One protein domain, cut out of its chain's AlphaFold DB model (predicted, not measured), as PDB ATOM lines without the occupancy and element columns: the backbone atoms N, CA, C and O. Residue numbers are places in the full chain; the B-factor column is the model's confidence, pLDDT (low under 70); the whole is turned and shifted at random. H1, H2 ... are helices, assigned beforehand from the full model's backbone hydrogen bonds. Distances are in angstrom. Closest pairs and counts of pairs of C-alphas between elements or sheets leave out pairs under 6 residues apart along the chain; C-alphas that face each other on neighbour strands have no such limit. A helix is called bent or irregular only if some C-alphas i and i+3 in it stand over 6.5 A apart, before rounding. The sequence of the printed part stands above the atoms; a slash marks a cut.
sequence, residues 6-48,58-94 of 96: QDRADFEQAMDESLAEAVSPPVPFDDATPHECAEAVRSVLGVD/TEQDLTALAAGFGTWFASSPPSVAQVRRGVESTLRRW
ATOM      1  N   GLN A   6     145.470 153.536 152.000       77.75
ATOM      2  CA  GLN A   6     145.256 154.552 153.026       77.75
ATOM      3  C   GLN A   6     145.515 155.965 152.483       77.75
ATOM      4  O   GLN A   6     144.670 156.836 152.650       77.75
ATOM      5  N   ASP A   7     146.616 156.176 151.749       74.62
ATOM      6  CA  ASP A   7     146.941 157.486 151.159       74.62
ATOM      7  C   ASP A   7     145.865 157.942 150.158       74.62
ATOM      8  O   ASP A   7     145.519 159.123 150.084       74.62
ATOM      9  N   ARG A   8     145.291 156.991 149.403       73.69
ATOM     10  CA  ARG A   8     144.171 157.269 148.491       73.69
ATOM     11  C   ARG A   8     142.915 157.686 149.238       73.69
ATOM     12  O   ARG A   8     142.284 158.659 148.829       73.69
ATOM     13  N   ALA A   9     142.559 156.945 150.284       79.44
ATOM     14  CA  ALA A   9     141.372 157.215 151.082       79.44
ATOM     15  C   ALA A   9     141.477 158.571 151.793       79.44
ATOM     16  O   ALA A   9     140.531 159.354 151.742       79.44
ATOM     17  N   ASP A  10     142.641 158.884 152.365       79.81
ATOM     18  CA  ASP A  10     142.890 160.156 153.045       79.81
ATOM     19  C   ASP A  10     142.796 161.338 152.063       79.81
ATOM     20  O   ASP A  10     142.183 162.362 152.376       79.81
ATOM     21  N   PHE A  11     143.328 161.192 150.842       79.50
ATOM     22  CA  PHE A  11     143.202 162.213 149.799       79.50
ATOM     23  C   PHE A  11     141.752 162.433 149.349       79.50
ATOM     24  O   PHE A  11     141.299 163.573 149.238       79.50
ATOM     25  N   GLU A  12     141.020 161.349 149.089       81.81
ATOM     26  CA  GLU A  12     139.616 161.407 148.667       81.81
ATOM     27  C   GLU A  12     138.734 162.006 149.776       81.81
ATOM     28  O   GLU A  12     137.861 162.829 149.498       81.81
ATOM     29  N   GLN A  13     139.022 161.693 151.042       83.12
ATOM     30  CA  GLN A  13     138.348 162.289 152.194       83.12
ATOM     31  C   GLN A  13     138.681 163.781 152.363       83.12
ATOM     32  O   GLN A  13     137.819 164.569 152.753       83.12
ATOM     33  N   ALA A  14     139.912 164.191 152.063       83.81
ATOM     34  CA  ALA A  14     140.333 165.584 152.154       83.81
ATOM     35  C   ALA A  14     139.736 166.488 151.067       83.81
ATOM     36  O   ALA A  14     139.565 167.689 151.299       83.81
ATOM     37  N   MET A  15     139.467 165.932 149.881       81.56
ATOM     38  CA  MET A  15     138.868 166.648 148.753       81.56
ATOM     39  C   MET A  15     137.501 167.237 149.123       81.56
ATOM     40  O   MET A  15     137.289 168.420 148.857       81.56
ATOM     41  N   ASP A  16     136.671 166.472 149.846       81.75
ATOM     42  CA  ASP A  16     135.362 166.860 150.408       81.75
ATOM     43  C   ASP A  16     134.423 167.583 149.407       81.75
ATOM     44  O   ASP A  16     134.745 167.822 148.242       81.75
ATOM     45  N   GLU A  17     133.220 167.952 149.840       81.31
ATOM     46  CA  GLU A  17     132.284 168.716 149.001       81.31
ATOM     47  C   GLU A  17     132.765 170.158 148.753       81.31
ATOM     48  O   GLU A  17     132.382 170.791 147.774       81.31
ATOM     49  N   SER A  18     133.675 170.693 149.580       82.69
ATOM     50  CA  SER A  18     134.192 172.061 149.410       82.69
ATOM     51  C   SER A  18     134.960 172.278 148.106       82.69
ATOM     52  O   SER A  18     135.001 173.410 147.616       82.69
ATOM     53  N   LEU A  19     135.600 171.241 147.547       85.06
ATOM     54  CA  LEU A  19     136.229 171.377 146.236       85.06
ATOM     55  C   LEU A  19     135.173 171.409 145.127       85.06
ATOM     56  O   LEU A  19     135.254 172.276 144.257       85.06
ATOM     57  N   ALA A  20     134.157 170.546 145.220       86.75
ATOM     58  CA  ALA A  20     132.993 170.534 144.337       86.75
ATOM     59  C   ALA A  20     132.304 171.908 144.305       86.75
ATOM     60  O   ALA A  20     132.156 172.519 143.250       86.75
ATOM     61  N   GLU A  21     132.000 172.463 145.482       89.94
ATOM     62  CA  GLU A  21     131.435 173.807 145.641       89.94
ATOM     63  C   GLU A  21     132.309 174.899 145.015       89.94
ATOM     64  O   GLU A  21     131.801 175.905 144.521       89.94
ATOM     65  N   ALA A  22     133.635 174.747 145.062       92.81
ATOM     66  CA  ALA A  22     134.539 175.741 144.507       92.81
ATOM     67  C   ALA A  22     134.527 175.722 142.973       92.81
ATOM     68  O   ALA A  22     134.531 176.792 142.357       92.81
ATOM     69  N   VAL A  23     134.513 174.535 142.358       91.69
ATOM     70  CA  VAL A  23     134.573 174.367 140.894       91.69
ATOM     71  C   VAL A  23     133.205 174.450 140.207       91.69
ATOM     72  O   VAL A  23     133.145 174.589 138.982       91.69
ATOM     73  N   SER A  24     132.116 174.427 140.979       92.00
ATOM     74  CA  SER A  24     130.737 174.537 140.498       92.00
ATOM     75  C   SER A  24     130.126 175.925 140.750       92.00
ATOM     76  O   SER A  24     130.124 176.401 141.885       92.00
ATOM     77  N   PRO A  25     129.515 176.572 139.737       92.19
ATOM     78  CA  PRO A  25     129.672 176.330 138.295       92.19
ATOM     79  C   PRO A  25     131.093 176.701 137.821       92.19
ATOM     80  O   PRO A  25     131.741 177.523 138.470       92.19
ATOM     81  N   PRO A  26     131.587 176.199 136.673       92.25
ATOM     82  CA  PRO A  26     130.859 175.539 135.582       92.25
ATOM     83  C   PRO A  26     130.792 174.010 135.634       92.25
ATOM     84  O   PRO A  26     130.063 173.436 134.827       92.25
ATOM     85  N   VAL A  27     131.534 173.352 136.524       91.75
ATOM     86  CA  VAL A  27     131.427 171.895 136.674       91.75
ATOM     87  C   VAL A  27     130.039 171.566 137.247       91.75
ATOM     88  O   VAL A  27     129.614 172.252 138.185       91.75
ATOM     89  N   PRO A  28     129.301 170.573 136.717       90.38
ATOM     90  CA  PRO A  28     128.036 170.147 137.309       90.38
ATOM     91  C   PRO A  28     128.260 169.640 138.736       90.38
ATOM     92  O   PRO A  28     129.078 168.753 138.960       90.38
ATOM     93  N   PHE A  29     127.548 170.215 139.706       87.62
ATOM     94  CA  PHE A  29     127.751 169.884 141.120       87.62
ATOM     95  C   PHE A  29     127.475 168.403 141.417       87.62
ATOM     96  O   PHE A  29     128.236 167.780 142.148       87.62
ATOM     97  N   ASP A  30     126.441 167.832 140.789       88.75
ATOM     98  CA  ASP A  30     126.062 166.423 140.964       88.75
ATOM     99  C   ASP A  30     127.136 165.445 140.446       88.75
ATOM    100  O   ASP A  30     127.232 164.323 140.942       88.75
ATOM    101  N   ASP A  31     127.965 165.880 139.491       88.25
ATOM    102  CA  ASP A  31     129.068 165.083 138.944       88.25
ATOM    103  C   ASP A  31     130.364 165.284 139.748       88.25
ATOM    104  O   ASP A  31     131.191 164.377 139.840       88.25
ATOM    105  N   ALA A  32     130.543 166.450 140.378       89.44
ATOM    106  CA  ALA A  32     131.746 166.853 141.111       89.44
ATOM    107  C   ALA A  32     131.899 166.171 142.486       89.44
ATOM    108  O   ALA A  32     132.280 166.807 143.464       89.44
ATOM    109  N   THR A  33     131.635 164.870 142.592       90.31
ATOM    110  CA  THR A  33     131.835 164.132 143.849       90.31
ATOM    111  C   THR A  33     133.301 164.203 144.315       90.31
ATOM    112  O   THR A  33     134.198 164.381 143.484       90.31
ATOM    113  N   PRO A  34     133.602 164.022 145.618       88.69
ATOM    114  CA  PRO A  34     134.985 164.034 146.110       88.69
ATOM    115  C   PRO A  34     135.902 163.046 145.375       88.69
ATOM    116  O   PRO A  34     137.059 163.363 145.099       88.69
ATOM    117  N   HIS A  35     135.368 161.878 145.003       89.31
ATOM    118  CA  HIS A  35     136.087 160.868 144.228       89.31
ATOM    119  C   HIS A  35     136.423 161.361 142.815       89.31
ATOM    120  O   HIS A  35     137.585 161.347 142.417       89.31
ATOM    121  N   GLU A  36     135.431 161.870 142.081       92.25
ATOM    122  CA  GLU A  36     135.635 162.394 140.725       92.25
ATOM    123  C   GLU A  36     136.572 163.606 140.716       92.25
ATOM    124  O   GLU A  36     137.438 163.738 139.856       92.25
ATOM    125  N   CYS A  37     136.463 164.473 141.722       91.62
ATOM    126  CA  CYS A  37     137.382 165.585 141.921       91.62
ATOM    127  C   CYS A  37     138.824 165.107 142.162       91.62
ATOM    128  O   CYS A  37     139.765 165.660 141.583       91.62
ATOM    129  N   ALA A  38     139.013 164.067 142.980       89.81
ATOM    130  CA  ALA A  38     140.320 163.462 143.215       89.81
ATOM    131  C   ALA A  38     140.909 162.857 141.930       89.81
ATOM    132  O   ALA A  38     142.083 163.089 141.632       89.81
ATOM    133  N   GLU A  39     140.106 162.132 141.149       90.38
ATOM    134  CA  GLU A  39     140.523 161.550 139.870       90.38
ATOM    135  C   GLU A  39     140.856 162.626 138.828       90.38
ATOM    136  O   GLU A  39     141.906 162.550 138.186       90.38
ATOM    137  N   ALA A  40     140.061 163.697 138.734       92.56
ATOM    138  CA  ALA A  40     140.355 164.836 137.869       92.56
ATOM    139  C   ALA A  40     141.710 165.473 138.219       92.56
ATOM    140  O   ALA A  40     142.537 165.707 137.333       92.56
ATOM    141  N   VAL A  41     141.999 165.687 139.506       91.75
ATOM    142  CA  VAL A  41     143.304 166.198 139.952       91.75
ATOM    143  C   VAL A  41     144.442 165.218 139.646       91.75
ATOM    144  O   VAL A  41     145.481 165.639 139.127       91.75
ATOM    145  N   ARG A  42     144.252 163.917 139.906       90.00
ATOM    146  CA  ARG A  42     145.237 162.864 139.593       90.00
ATOM    147  C   ARG A  42     145.521 162.778 138.092       90.00
ATOM    148  O   ARG A  42     146.671 162.591 137.702       90.00
ATOM    149  N   SER A  43     144.512 162.975 137.247       91.56
ATOM    150  CA  SER A  43     144.663 162.937 135.788       91.56
ATOM    151  C   SER A  43     145.610 164.022 135.255       91.56
ATOM    152  O   SER A  43     146.266 163.823 134.234       91.56
ATOM    153  N   VAL A  44     145.726 165.147 135.972       93.56
ATOM    154  CA  VAL A  44     146.568 166.290 135.591       93.56
ATOM    155  C   VAL A  44     147.931 166.246 136.275       93.56
ATOM    156  O   VAL A  44     148.957 166.477 135.636       93.56
ATOM    157  N   LEU A  45     147.954 165.993 137.583       89.88
ATOM    158  CA  LEU A  45     149.168 166.095 138.399       89.88
ATOM    159  C   LEU A  45     149.900 164.759 138.585       89.88
ATOM    160  O   LEU A  45     151.025 164.753 139.087       89.88
ATOM    161  N   GLY A  46     149.285 163.646 138.179       86.50
ATOM    162  CA  GLY A  46     149.798 162.291 138.351       86.50
ATOM    163  C   GLY A  46     149.298 161.600 139.623       86.50
ATOM    164  O   GLY A  46     148.497 162.132 140.388       86.50
ATOM    165  N   VAL A  47     149.785 160.380 139.852       73.25
ATOM    166  CA  VAL A  47     149.323 159.494 140.939       73.25
ATOM    167  C   VAL A  47     149.950 159.780 142.311       73.25
ATOM    168  O   VAL A  47     149.489 159.236 143.304       73.25
ATOM    169  N   ASP A  48     150.958 160.658 142.384       72.88
ATOM    170  CA  ASP A  48     151.718 160.962 143.611       72.88
ATOM    171  C   ASP A  48     151.307 162.318 144.247       72.88
ATOM    172  O   ASP A  48     152.136 163.060 144.786       72.88
ATOM    173  N   THR A  58     152.052 175.752 141.245       95.62
ATOM    174  CA  THR A  58     152.288 177.011 140.541       95.62
ATOM    175  C   THR A  58     151.013 177.508 139.853       95.62
ATOM    176  O   THR A  58     150.052 176.765 139.673       95.62
ATOM    177  N   GLU A  59     151.005 178.762 139.393       95.25
ATOM    178  CA  GLU A  59     149.930 179.280 138.524       95.25
ATOM    179  C   GLU A  59     149.731 178.430 137.256       95.25
ATOM    180  O   GLU A  59     148.602 178.207 136.818       95.25
ATOM    181  N   GLN A  60     150.819 177.895 136.694       95.50
ATOM    182  CA  GLN A  60     150.751 177.002 135.541       95.50
ATOM    183  C   GLN A  60     150.080 175.669 135.898       95.50
ATOM    184  O   GLN A  60     149.239 175.197 135.134       95.50
ATOM    185  N   ASP A  61     150.402 175.092 137.059       95.75
ATOM    186  CA  ASP A  61     149.747 173.872 137.541       95.75
ATOM    187  C   ASP A  61     148.243 174.103 137.766       95.75
ATOM    188  O   ASP A  61     147.421 173.281 137.370       95.75
ATOM    189  N   LEU A  62     147.864 175.243 138.352       96.44
ATOM    190  CA  LEU A  62     146.458 175.590 138.588       96.44
ATOM    191  C   LEU A  62     145.693 175.846 137.284       96.44
ATOM    192  O   LEU A  62     144.525 175.476 137.170       96.44
ATOM    193  N   THR A  63     146.348 176.435 136.283       97.50
ATOM    194  CA  THR A  63     145.784 176.592 134.935       97.50
ATOM    195  C   THR A  63     145.578 175.234 134.263       97.50
ATOM    196  O   THR A  63     144.530 174.996 133.661       97.50
ATOM    197  N   ALA A  64     146.545 174.322 134.397       96.75
ATOM    198  CA  ALA A  64     146.421 172.961 133.885       96.75
ATOM    199  C   ALA A  64     145.295 172.193 134.590       96.75
ATOM    200  O   ALA A  64     144.516 171.515 133.927       96.75
ATOM    201  N   LEU A  65     145.158 172.351 135.909       95.94
ATOM    202  CA  LEU A  65     144.055 171.777 136.676       95.94
ATOM    203  C   LEU A  65     142.706 172.305 136.200       95.94
ATOM    204  O   LEU A  65     141.821 171.508 135.921       95.94
ATOM    205  N   ALA A  66     142.550 173.620 136.044       97.00
ATOM    206  CA  ALA A  66     141.320 174.212 135.521       97.00
ATOM    207  C   ALA A  66     140.916 173.603 134.168       97.00
ATOM    208  O   ALA A  66     139.776 173.174 133.989       97.00
ATOM    209  N   ALA A  67     141.863 173.503 133.231       97.00
ATOM    210  CA  ALA A  67     141.624 172.861 131.941       97.00
ATOM    211  C   ALA A  67     141.297 171.360 132.080       97.00
ATOM    212  O   ALA A  67     140.409 170.851 131.393       97.00
ATOM    213  N   GLY A  68     141.986 170.666 132.987       95.94
ATOM    214  CA  GLY A  68     141.751 169.262 133.311       95.94
ATOM    215  C   GLY A  68     140.352 169.005 133.857       95.94
ATOM    216  O   GLY A  68     139.684 168.107 133.362       95.94
ATOM    217  N   PHE A  69     139.861 169.840 134.778       95.19
ATOM    218  CA  PHE A  69     138.482 169.781 135.272       95.19
ATOM    219  C   PHE A  69     137.477 169.922 134.123       95.19
ATOM    220  O   PHE A  69     136.601 169.077 133.972       95.19
ATOM    221  N   GLY A  70     137.632 170.929 133.257       95.06
ATOM    222  CA  GLY A  70     136.745 171.079 132.096       95.06
ATOM    223  C   GLY A  70     136.766 169.860 131.165       95.06
ATOM    224  O   GLY A  70     135.730 169.441 130.657       95.06
ATOM    225  N   THR A  71     137.937 169.246 130.983       95.94
ATOM    226  CA  THR A  71     138.087 168.047 130.145       95.94
ATOM    227  C   THR A  71     137.448 166.816 130.791       95.94
ATOM    228  O   THR A  71     136.700 166.109 130.123       95.94
ATOM    229  N   TRP A  72     137.718 166.572 132.077       95.56
ATOM    230  CA  TRP A  72     137.228 165.412 132.830       95.56
ATOM    231  C   TRP A  72     135.702 165.396 132.913       95.56
ATOM    232  O   TRP A  72     135.068 164.402 132.572       95.56
ATOM    233  N   PHE A  73     135.113 166.534 133.280       93.94
ATOM    234  CA  PHE A  73     133.667 166.680 133.449       93.94
ATOM    235  C   PHE A  73     132.931 167.046 132.153       93.94
ATOM    236  O   PHE A  73     131.741 167.347 132.188       93.94
ATOM    237  N   ALA A  74     133.631 167.064 131.010       94.81
ATOM    238  CA  ALA A  74     133.094 167.502 129.720       94.81
ATOM    239  C   ALA A  74     132.327 168.844 129.809       94.81
ATOM    240  O   ALA A  74     131.288 169.038 129.172       94.81
ATOM    241  N   SER A  75     132.847 169.779 130.608       94.06
ATOM    242  CA  SER A  75     132.240 171.074 130.916       94.06
ATOM    243  C   SER A  75     133.148 172.232 130.496       94.06
ATOM    244  O   SER A  75     134.290 172.057 130.071       94.06
ATOM    245  N   SER A  76     132.665 173.469 130.652       96.19
ATOM    246  CA  SER A  76     133.597 174.605 130.654       96.19
ATOM    247  C   SER A  76     134.574 174.459 131.830       96.19
ATOM    248  O   SER A  76     134.175 173.929 132.870       96.19
ATOM    249  N   PRO A  77     135.835 174.899 131.695       96.00
ATOM    250  CA  PRO A  77     136.797 174.826 132.786       96.00
ATOM    251  C   PRO A  77     136.449 175.842 133.888       96.00
ATOM    252  O   PRO A  77     136.096 176.983 133.564       96.00
ATOM    253  N   PRO A  78     136.559 175.479 135.181       96.62
ATOM    254  CA  PRO A  78     136.502 176.453 136.264       96.62
ATOM    255  C   PRO A  78     137.641 177.468 136.139       96.62
ATOM    256  O   PRO A  78     138.660 177.227 135.494       96.62
ATOM    257  N   SER A  79     137.492 178.624 136.776       97.69
ATOM    258  CA  SER A  79     138.582 179.599 136.827       97.69
ATOM    259  C   SER A  79     139.743 179.104 137.699       97.69
ATOM    260  O   SER A  79     139.559 178.348 138.654       97.69
ATOM    261  N   VAL A  80     140.949 179.614 137.439       96.75
ATOM    262  CA  VAL A  80     142.134 179.350 138.279       96.75
ATOM    263  C   VAL A  80     141.885 179.712 139.748       96.75
ATOM    264  O   VAL A  80     142.317 178.994 140.646       96.75
ATOM    265  N   ALA A  81     141.136 180.787 140.012       96.38
ATOM    266  CA  ALA A  81     140.787 181.207 141.368       96.38
ATOM    267  C   ALA A  81     139.883 180.192 142.091       96.38
ATOM    268  O   ALA A  81     140.059 179.952 143.285       96.38
ATOM    269  N   GLN A  82     138.943 179.573 141.372       95.94
ATOM    270  CA  GLN A  82     138.084 178.516 141.911       95.94
ATOM    271  C   GLN A  82     138.888 177.270 142.263       95.94
ATOM    272  O   GLN A  82     138.794 176.778 143.385       95.94
ATOM    273  N   VAL A  83     139.742 176.819 141.340       95.31
ATOM    274  CA  VAL A  83     140.636 175.679 141.579       95.31
ATOM    275  C   VAL A  83     141.542 175.951 142.777       95.31
ATOM    276  O   VAL A  83     141.629 175.125 143.680       95.31
ATOM    277  N   ARG A  84     142.157 177.138 142.844       95.50
ATOM    278  CA  ARG A  84     142.994 177.557 143.976       95.50
ATOM    279  C   ARG A  84     142.239 177.476 145.304       95.50
ATOM    280  O   ARG A  84     142.752 176.891 146.252       95.50
ATOM    281  N   ARG A  85     141.018 178.014 145.370       94.25
ATOM    282  CA  ARG A  85     140.179 177.957 146.578       94.25
ATOM    283  C   ARG A  85     139.859 176.516 146.987       94.25
ATOM    284  O   ARG A  85     139.871 176.212 148.182       94.25
ATOM    285  N   GLY A  86     139.583 175.646 146.016       92.62
ATOM    286  CA  GLY A  86     139.388 174.217 146.250       92.62
ATOM    287  C   GLY A  86     140.627 173.591 146.886       92.62
ATOM    288  O   GLY A  86     140.546 173.063 147.992       92.62
ATOM    289  N   VAL A  87     141.788 173.746 146.245       91.75
ATOM    290  CA  VAL A  87     143.076 173.220 146.732       91.75
ATOM    291  C   VAL A  87     143.387 173.711 148.149       91.75
ATOM    292  O   VAL A  87     143.765 172.920 149.011       91.75
ATOM    293  N   GLU A  88     143.203 175.002 148.430       92.00
ATOM    294  CA  GLU A  88     143.403 175.563 149.772       92.00
ATOM    295  C   GLU A  88     142.455 174.946 150.811       92.00
ATOM    296  O   GLU A  88     142.845 174.735 151.961       92.00
ATOM    297  N   SER A  89     141.217 174.638 150.422       90.19
ATOM    298  CA  SER A  89     140.230 173.998 151.298       90.19
ATOM    299  C   SER A  89     140.585 172.538 151.587       90.19
ATOM    300  O   SER A  89     140.406 172.089 152.721       90.19
ATOM    301  N   THR A  90     141.132 171.828 150.598       90.12
ATOM    302  CA  THR A  90     141.679 170.473 150.746       90.12
ATOM    303  C   THR A  90     142.895 170.473 151.676       90.12
ATOM    304  O   THR A  90     142.937 169.712 152.638       90.12
ATOM    305  N   LEU A  91     143.851 171.387 151.477       89.81
ATOM    306  CA  LEU A  91     145.063 171.495 152.306       89.81
ATOM    307  C   LEU A  91     144.781 171.824 153.776       89.81
ATOM    308  O   LEU A  91     145.511 171.385 154.660       89.81
ATOM    309  N   ARG A  92     143.717 172.580 154.067       88.75
ATOM    310  CA  ARG A  92     143.294 172.838 155.456       88.75
ATOM    311  C   ARG A  92     142.817 171.575 156.175       88.75
ATOM    312  O   ARG A  92     142.911 171.520 157.397       88.75
ATOM    313  N   ARG A  93     142.283 170.603 155.431       85.12
ATOM    314  CA  ARG A  93     141.799 169.315 155.951       85.12
ATOM    315  C   ARG A  93     142.879 168.236 155.929       85.12
ATOM    316  O   ARG A  93     142.838 167.339 156.762       85.12
ATOM    317  N   TRP A  94     143.849 168.359 155.025       83.31
ATOM    318  CA  TRP A  94     144.984 167.450 154.888       83.31
ATOM    319  C   TRP A  94     146.308 168.184 155.118       83.31
ATOM    320  O   TRP A  94     147.036 168.475 154.164       83.31
TER     321      TRP A  94
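What this domain is: This is residues 6 to 48 and 58 to 94 of the 96 residues of an uncharacterized protein of Auraticoccus monumenti (UniProt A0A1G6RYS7). Four helices form a compact, crossed cluster in which contacts run round a ring, H1 to H2 to H3 to H4 and back to H1. The kinked H1 and H4 run opposite ways along the longest axis, while H2 crosses H1 and H3 crosses one end of H4. The printed part has 80 residues with four named helices, in the order H1, H2, H3, H4, and no named strand; the class is all helix. The radius of gyration of the C-alphas is 11.1 A, and the C-alphas span 32 by 27 by 20 A, a rounded outline.

Where its parts are: H1, the longest helix by residues, covers residues 6 to 23 and measures 25.6 A from first to last C-alpha, beginning at C-alpha 6 at (145.256, 154.552, 153.026). It is irregular, with C-alphas 14 and 17 standing 9.2 A apart, and has a kink of 53 degrees near residue 17. H2 covers residues 34 to 45 and measures 16.3 A. H3 covers residues 59 to 72 and measures 19.6 A, with C-alpha 59 at (149.930, 179.280, 138.524). H4 covers residues 80 to 93 and measures 20.3 A, ending at C-alpha 93 at (141.799, 169.315, 155.951).

How they stand to each other: H1 and H4 touch at a steep tilt of 43 degrees, opposite ways, and their closest C-alphas are those of Leu 19 and Gly 86, 4.2 A apart. H1 also touches H2, about perpendicular at 82 degrees; the closest C-alphas are those of Asp 16 and Pro 34, 5.2 A apart. H2 touches H1 with residues 34 to 38 alone. H2 touches H3 at a steep tilt of 55 degrees, opposite ways, with the closest C-alphas, those of Ala 40 and Phe 69, 5.9 A apart. H3 and H4 touch about perpendicular at 85 degrees, and the closest C-alphas are those of Thr 63 and Val 80, 5.7 A apart. H4 touches H3 with residues 80 to 84 alone. H2 and H4 are apart; H1 and H3 are only just apart, with their closest C-alphas at 8.2 A. In H3 every O i to N i+4 pair is within hydrogen-bond range; the counts are 9 of 14 in H1, 7 of 8 in H2 and 9 of 10 in H4.

The domain as a whole: The C-alphas of Gln 6 and Ser 76, the two farthest apart, are separated by 32.2 A. Residues 49 to 57 are not printed, and C-alphas 48 and 58 are 16.3 A apart across this cut, which falls in the link from H2 to H3. The links H1 to H2, of 10 residues, and H3 to H4, of 7 residues, are short. The mean pLDDT of the printed part is 90.0, and no printed residue is under 70.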